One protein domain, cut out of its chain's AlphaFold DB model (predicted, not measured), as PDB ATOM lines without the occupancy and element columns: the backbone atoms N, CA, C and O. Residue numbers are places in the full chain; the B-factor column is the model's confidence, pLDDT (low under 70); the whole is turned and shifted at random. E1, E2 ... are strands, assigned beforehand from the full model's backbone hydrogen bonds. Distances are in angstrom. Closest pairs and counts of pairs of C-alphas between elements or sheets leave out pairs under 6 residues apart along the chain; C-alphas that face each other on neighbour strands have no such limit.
ATOM      1  N   THR A  76      18.200  38.382  18.229       97.62
ATOM      2  CA  THR A  76      17.999  36.933  18.192       97.62
ATOM      3  C   THR A  76      16.901  36.450  19.133       97.62
ATOM      4  O   THR A  76      16.701  36.982  20.224       97.62
ATOM      5  N   ASP A  77      16.222  35.392  18.702       96.94
ATOM      6  CA  ASP A  77      15.282  34.555  19.454       96.94
ATOM      7  C   ASP A  77      15.933  33.243  19.947       96.94
ATOM      8  O   ASP A  77      15.287  32.419  20.596       96.94
ATOM      9  N   GLN A  78      17.217  33.010  19.639       97.88
ATOM     10  CA  GLN A  78      17.939  31.779  19.974       97.88
ATOM     11  C   GLN A  78      18.430  31.804  21.424       97.88
ATOM     12  O   GLN A  78      19.625  31.733  21.721       97.88
ATOM     13  N   ILE A  79      17.478  31.916  22.341       98.19
ATOM     14  CA  ILE A  79      17.705  32.110  23.767       98.19
ATOM     15  C   ILE A  79      16.988  31.043  24.595       98.19
ATOM     16  O   ILE A  79      16.077  30.350  24.135       98.19
ATOM     17  N   ASN A  80      17.355  30.927  25.866       97.31
ATOM     18  CA  ASN A  80      16.524  30.234  26.837       97.31
ATOM     19  C   ASN A  80      15.285  31.085  27.180       97.31
ATOM     20  O   ASN A  80      15.333  31.927  28.071       97.31
ATOM     21  N   ALA A  81      14.161  30.852  26.494       95.00
ATOM     22  CA  ALA A  81      12.927  31.635  26.651       95.00
ATOM     23  C   ALA A  81      12.365  31.682  28.090       95.00
ATOM     24  O   ALA A  81      11.576  32.571  28.406       95.00
ATOM     25  N   ALA A  82      12.775  30.769  28.976       94.81
ATOM     26  CA  ALA A  82      12.396  30.797  30.389       94.81
ATOM     27  C   ALA A  82      13.121  31.892  31.203       94.81
ATOM     28  O   ALA A  82      12.628  32.299  32.252       94.81
ATOM     29  N   GLU A  83      14.276  32.382  30.744       95.44
ATOM     30  CA  GLU A  83      15.089  33.384  31.443       95.44
ATOM     31  C   GLU A  83      14.682  34.816  31.068       95.44
ATOM     32  O   GLU A  83      14.091  35.061  30.015       95.44
ATOM     33  N   ALA A  84      14.975  35.782  31.940       93.75
ATOM     34  CA  ALA A  84      14.452  37.143  31.815       93.75
ATOM     35  C   ALA A  84      15.203  38.025  30.802       93.75
ATOM     36  O   ALA A  84      14.572  38.887  30.200       93.75
ATOM     37  N   PHE A  85      16.521  37.833  30.630       97.31
ATOM     38  CA  PHE A  85      17.393  38.664  29.778       97.31
ATOM     39  C   PHE A  85      17.109  40.172  29.912       97.31
ATOM     40  O   PHE A  85      16.696  40.846  28.968       97.31
ATOM     41  N   ALA A  86      17.305  40.707  31.119       97.06
ATOM     42  CA  ALA A  86      17.187  42.140  31.359       97.06
ATOM     43  C   ALA A  86      18.302  42.916  30.638       97.06
ATOM     44  O   ALA A  86      19.400  42.401  30.432       97.06
ATOM     45  N   LYS A  87      18.048  44.183  30.298       96.81
ATOM     46  CA  LYS A  87      19.075  45.070  29.737       96.81
ATOM     47  C   LYS A  87      20.285  45.160  30.678       96.81
ATOM     48  O   LYS A  87      20.115  45.392  31.872       96.81
ATOM     49  N   GLY A  88      21.489  45.002  30.131       93.56
ATOM     50  CA  GLY A  88      22.751  44.961  30.873       93.56
ATOM     51  C   GLY A  88      23.119  43.585  31.437       93.56
ATOM     52  O   GLY A  88      24.211  43.443  31.978       93.56
ATOM     53  N   ALA A  89      22.255  42.571  31.314       93.88
ATOM     54  CA  ALA A  89      22.584  41.220  31.751       93.88
ATOM     55  C   ALA A  89      23.689  40.611  30.881       93.88
ATOM     56  O   ALA A  89      23.682  40.754  29.655       93.88
ATOM     57  N   ASP A  90      24.610  39.903  31.523       95.56
ATOM     58  CA  ASP A  90      25.594  39.084  30.832       95.56
ATOM     59  C   ASP A  90      24.924  37.886  30.153       95.56
ATOM     60  O   ASP A  90      23.976  37.290  30.674       95.56
ATOM     61  N   VAL A  91      25.438  37.538  28.979       96.12
ATOM     62  CA  VAL A  91      24.947  36.466  28.121       96.12
ATOM     63  C   VAL A  91      26.081  35.497  27.838       96.12
ATOM     64  O   VAL A  91      27.209  35.887  27.539       96.12
ATOM     65  N   TYR A  92      25.754  34.216  27.879       95.75
ATOM     66  CA  TYR A  92      26.659  33.097  27.704       95.75
ATOM     67  C   TYR A  92      26.115  32.147  26.641       95.75
ATOM     68  O   TYR A  92      24.912  32.107  26.372       95.75
ATOM     69  N   TRP A  93      27.002  31.365  26.032       96.62
ATOM     70  CA  TRP A  93      26.628  30.333  25.073       96.62
ATOM     71  C   TRP A  93      26.451  28.984  25.769       96.62
ATOM     72  O   TRP A  93      27.393  28.434  26.349       96.62
ATOM     73  N   ASP A  94      25.250  28.422  25.678       94.19
ATOM     74  CA  ASP A  94      24.962  27.054  26.085       94.19
ATOM     75  C   ASP A  94      25.280  26.107  24.923       94.19
ATOM     76  O   ASP A  94      24.515  25.953  23.968       94.19
ATOM     77  N   SER A  95      26.436  25.451  25.014       89.62
ATOM     78  CA  SER A  95      26.898  24.514  23.987       89.62
ATOM     79  C   SER A  95      26.075  23.229  23.913       89.62
ATOM     80  O   SER A  95      26.156  22.541  22.894       89.62
ATOM     81  N   SER A  96      25.298  22.897  24.946       90.31
ATOM     82  CA  SER A  96      24.459  21.697  24.986       90.31
ATOM     83  C   SER A  96      23.129  21.954  24.294       90.31
ATOM     84  O   SER A  96      22.739  21.204  23.404       90.31
ATOM     85  N   ASN A  97      22.469  23.058  24.649       92.62
ATOM     86  CA  ASN A  97      21.171  23.430  24.082       92.62
ATOM     87  C   ASN A  97      21.277  24.317  22.830       92.62
ATOM     88  O   ASN A  97      20.251  24.681  22.259       92.62
ATOM     89  N   LYS A  98      22.502  24.674  22.413       94.50
ATOM     90  CA  LYS A  98      22.809  25.500  21.231       94.50
ATOM     91  C   LYS A  98      22.035  26.821  21.227       94.50
ATOM     92  O   LYS A  98      21.412  27.183  20.231       94.50
ATOM     93  N   ARG A  99      22.040  27.522  22.361       96.56
ATOM     94  CA  ARG A  99      21.305  28.780  22.560       96.56
ATOM     95  C   ARG A  99      22.006  29.690  23.558       96.56
ATOM     96  O   ARG A  99      22.868  29.246  24.312       96.56
ATOM     97  N   LEU A 100      21.619  30.956  23.579       97.81
ATOM     98  CA  LEU A 100      22.096  31.920  24.563       97.81
ATOM     99  C   LEU A 100      21.360  31.750  25.898       97.81
ATOM    100  O   LEU A 100      20.186  31.374  25.942       97.81
ATOM    101  N   THR A 101      22.053  32.047  26.991       97.12
ATOM    102  CA  THR A 101      21.538  31.970  28.365       97.12
ATOM    103  C   THR A 101      22.160  33.069  29.226       97.12
ATOM    104  O   THR A 101      23.289  33.488  28.981       97.12
ATOM    105  N   THR A 102      21.440  33.553  30.235       94.69
ATOM    106  CA  THR A 102      21.996  34.398  31.305       94.69
ATOM    107  C   THR A 102      22.658  33.576  32.412       94.69
ATOM    108  O   THR A 102      23.317  34.128  33.290       94.69
ATOM    109  N   THR A 103      22.482  32.252  32.397       90.50
ATOM    110  CA  THR A 103      23.185  31.341  33.297       90.50
ATOM    111  C   THR A 103      24.637  31.231  32.846       90.50
ATOM    112  O   THR A 103      24.909  30.905  31.693       90.50
ATOM    113  N   ALA A 104      25.582  31.500  33.746       86.38
ATOM    114  CA  ALA A 104      27.000  31.490  33.409       86.38
ATOM    115  C   ALA A 104      27.451  30.132  32.835       86.38
ATOM    116  O   ALA A 104      27.236  29.083  33.446       86.38
ATOM    117  N   THR A 105      28.122  30.160  31.681       87.06
ATOM    118  CA  THR A 105      28.784  28.997  31.069       87.06
ATOM    119  C   THR A 105      30.271  29.283  30.849       87.06
ATOM    120  O   THR A 105      30.751  30.391  31.087       87.06
ATOM    121  N   ALA A 106      31.018  28.287  30.366       82.00
ATOM    122  CA  ALA A 106      32.436  28.442  30.036       82.00
ATOM    123  C   ALA A 106      32.702  29.410  28.862       82.00
ATOM    124  O   ALA A 106      33.845  29.805  28.639       82.00
ATOM    125  N   LEU A 107      31.671  29.789  28.100       88.62
ATOM    126  CA  LEU A 107      31.791  30.714  26.979       88.62
ATOM    127  C   LEU A 107      30.862  31.906  27.198       88.62
ATOM    128  O   LEU A 107      29.659  31.830  26.958       88.62
ATOM    129  N   TYR A 108      31.440  33.023  27.628       92.69
ATOM    130  CA  TYR A 108      30.769  34.314  27.588       92.69
ATOM    131  C   TYR A 108      30.512  34.693  26.140       92.69
ATOM    132  O   TYR A 108      31.404  34.557  25.304       92.69
ATOM    133  N   ALA A 109      29.299  35.138  25.848       94.81
ATOM    134  CA  ALA A 109      28.859  35.513  24.515       94.81
ATOM    135  C   ALA A 109      28.720  37.032  24.366       94.81
ATOM    136  O   ALA A 109      28.940  37.538  23.269       94.81
ATOM    137  N   GLY A 110      28.383  37.769  25.428       96.06
ATOM    138  CA  GLY A 110      28.193  39.216  25.346       96.06
ATOM    139  C   GLY A 110      27.279  39.779  26.428       96.06
ATOM    140  O   GLY A 110      27.107  39.172  27.479       96.06
ATOM    141  N   GLN A 111      26.663  40.930  26.154       97.19
ATOM    142  CA  GLN A 111      25.765  41.611  27.091       97.19
ATOM    143  C   GLN A 111      24.481  42.080  26.397       97.19
ATOM    144  O   GLN A 111      24.532  42.610  25.286       97.19
ATOM    145  N   VAL A 112      23.336  41.913  27.062       97.75
ATOM    146  CA  VAL A 112      22.021  42.355  26.574       97.75
ATOM    147  C   VAL A 112      21.962  43.879  26.488       97.75
ATOM    148  O   VAL A 112      22.245  44.586  27.456       97.75
ATOM    149  N   THR A 113      21.504  44.399  25.358       97.50
ATOM    150  CA  THR A 113      21.345  45.834  25.097       97.50
ATOM    151  C   THR A 113      19.875  46.250  25.002       97.50
ATOM    152  O   THR A 113      19.527  47.359  25.435       97.50
ATOM    153  N   VAL A 114      19.000  45.342  24.554       98.00
ATOM    154  CA  VAL A 114      17.533  45.452  24.627       98.00
ATOM    155  C   VAL A 114      16.965  44.197  25.282       98.00
ATOM    156  O   VAL A 114      17.293  43.080  24.892       98.00
ATOM    157  N   ALA A 115      16.137  44.405  26.309       97.81
ATOM    158  CA  ALA A 115      15.554  43.321  27.092       97.81
ATOM    159  C   ALA A 115      14.607  42.444  26.261       97.81
ATOM    160  O   ALA A 115      14.058  42.902  25.259       97.81
ATOM    161  N   LYS A 116      14.383  41.212  26.725       98.00
ATOM    162  CA  LYS A 116      13.503  40.246  26.058       98.00
ATOM    163  C   LYS A 116      12.079  40.774  25.882       98.00
ATOM    164  O   LYS A 116      11.466  41.233  26.849       98.00
ATOM    165  N   ASP A 117      11.544  40.649  24.675       97.12
ATOM    166  CA  ASP A 117      10.170  41.025  24.347       97.12
ATOM    167  C   ASP A 117       9.162  39.862  24.518       97.12
ATOM    168  O   ASP A 117       9.497  38.758  24.960       97.12
ATOM    169  N   ALA A 118       7.896  40.106  24.161       96.19
ATOM    170  CA  ALA A 118       6.828  39.102  24.227       96.19
ATOM    171  C   ALA A 118       7.005  37.936  23.230       96.19
ATOM    172  O   ALA A 118       6.388  36.886  23.410       96.19
ATOM    173  N   ASN A 119       7.849  38.102  22.209       96.94
ATOM    174  CA  ASN A 119       8.167  37.088  21.208       96.94
ATOM    175  C   ASN A 119       9.435  36.291  21.564       96.94
ATOM    176  O   ASN A 119       9.850  35.434  20.790       96.94
ATOM    177  N   ASN A 120      10.022  36.528  22.744       97.38
ATOM    178  CA  ASN A 120      11.300  35.967  23.187       97.38
ATOM    179  C   ASN A 120      12.506  36.409  22.347       97.38
ATOM    180  O   ASN A 120      13.466  35.657  22.202       97.38
ATOM    181  N   VAL A 121      12.475  37.638  21.839       97.88
ATOM    182  CA  VAL A 121      13.576  38.256  21.100       97.88
ATOM    183  C   VAL A 121      14.351  39.194  22.023       97.88
ATOM    184  O   VAL A 121      13.749  39.963  22.772       97.88
ATOM    185  N   ILE A 122      15.684  39.138  21.974       97.94
ATOM    186  CA  ILE A 122      16.592  40.082  22.649       97.94
ATOM    187  C   ILE A 122      17.481  40.777  21.625       97.94
ATOM    188  O   ILE A 122      17.752  40.213  20.561       97.94
ATOM    189  N   TRP A 123      18.023  41.942  21.990       98.31
ATOM    190  CA  TRP A 123      19.227  42.469  21.340       98.31
ATOM    191  C   TRP A 123      20.397  42.381  22.308       98.31
ATOM    192  O   TRP A 123      20.253  42.665  23.503       98.31
ATOM    193  N   PHE A 124      21.559  41.976  21.810       97.94
ATOM    194  CA  PHE A 124      22.770  41.884  22.616       97.94
ATOM    195  C   PHE A 124      24.002  42.250  21.798       97.94
ATOM    196  O   PHE A 124      24.045  42.048  20.585       97.94
ATOM    197  N   LYS A 125      25.031  42.765  22.470       96.94
ATOM    198  CA  LYS A 125      26.337  42.998  21.862       96.94
ATOM    199  C   LYS A 125      27.173  41.728  21.947       96.94
ATOM    200  O   LYS A 125      27.532  41.318  23.051       96.94
ATOM    201  N   LEU A 126      27.511  41.137  20.802       96.12
ATOM    202  CA  LEU A 126      28.376  39.962  20.713       96.12
ATOM    203  C   LEU A 126      29.806  40.344  21.129       96.12
ATOM    204  O   LEU A 126      30.377  41.324  20.651       96.12
ATOM    205  N   SER A 127      30.387  39.609  22.068       92.31
ATOM    206  CA  SER A 127      31.758  39.792  22.563       92.31
ATOM    207  C   SER A 127      32.267  38.479  23.173       92.31
ATOM    208  O   SER A 127      32.435  38.393  24.391       92.31
ATOM    209  N   PRO A 128      32.461  37.427  22.358       87.25
ATOM    210  CA  PRO A 128      32.752  36.098  22.859       87.25
ATOM    211  C   PRO A 128      34.092  36.046  23.594       87.25
ATOM    212  O   PRO A 128      35.119  36.494  23.085       87.25
ATOM    213  N   ARG A 129      34.087  35.464  24.795       82.06
ATOM    214  CA  ARG A 129      35.283  35.215  25.606       82.06
ATOM    215  C   ARG A 129      35.139  33.884  26.333       82.06
ATOM    216  O   ARG A 129      34.120  33.630  26.965       82.06
ATOM    217  N   VAL A 130      36.169  33.043  26.309       73.62
ATOM    218  CA  VAL A 130      36.205  31.862  27.185       73.62
ATOM    219  C   VAL A 130      36.378  32.348  28.628       73.62
ATOM    220  O   VAL A 130      37.330  33.066  28.925       73.62
ATOM    221  N   ILE A 131      35.436  32.012  29.512       63.59
ATOM    222  CA  ILE A 131      35.538  32.278  30.950       63.59
ATOM    223  C   ILE A 131      35.848  30.963  31.647       63.59
ATOM    224  O   ILE A 131      35.009  30.070  31.744       63.59
ATOM    225  N   THR A 132      37.052  30.851  32.183       59.12
ATOM    226  CA  THR A 132      37.447  29.742  33.043       59.12
ATOM    227  C   THR A 132      37.269  30.154  34.504       59.12
ATOM    228  O   THR A 132      38.138  30.760  35.123       59.12
TER     229      THR A 132
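Overview. This is residues 76 to 132 of the 282 residues of an uncharacterized protein of Spirochaetes bacterium ADurb.Bin001 (UniProt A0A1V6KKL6). One strongly twisted sheet of four antiparallel strands is curled like part of a barrel, and the first stretch, residues 76 to 89, winds through the open side between the edge strand E2 and the beginning of E4. Two long strands, E3 and E4, form a bent hairpin along the longest axis, while the smaller hairpin of E1 and E2 continues the curl. The printed part has 57 residues, with no named helix and four strands running E1, E2, E3, E4 along the chain; the sheet's order is E2, E1, E3, E4. The class is all strand, although under half of the residues, 25 of 57, are in named elements. The whole is compact, with a radius of gyration of the C-alphas of 10.1 A, and elongated, spanning 33 by 21 by 14 A.

Along the chain. Residues 76 to 89 hold no named element. E1, residues 90 to 94, begins at C-alpha 90 (25.594, 39.084, 30.832) and is 12.9 A long. E2 is residues 99 to 101, 6.6 A. E3, residues 107 to 114, is 20.6 A long. E4, residues 122 to 130, is 21.7 A long and ends at C-alpha 130 (36.205, 31.862, 27.185).

Arrangement. E1 pairs with E3 over residues 90 to 92 and with E2 over residues 92 to 94. E1 and E2 are a hairpin, with N 92 and O 101 2.8 A apart. Between E1 and E3, N 91 and O 110 are 2.8 A apart. In the hairpin of E3 and E4, N 113 and O 123 are 2.8 A apart. E4 bends by 63 degrees at residue 125. E2 and E4 are apart.

Size, cuts and confidence. The C-alphas farthest apart, of Ala 118 and Thr 132, are 33.2 A apart. The printed part has no cut and no long link. Residues 131 to 132 have pLDDT under 70.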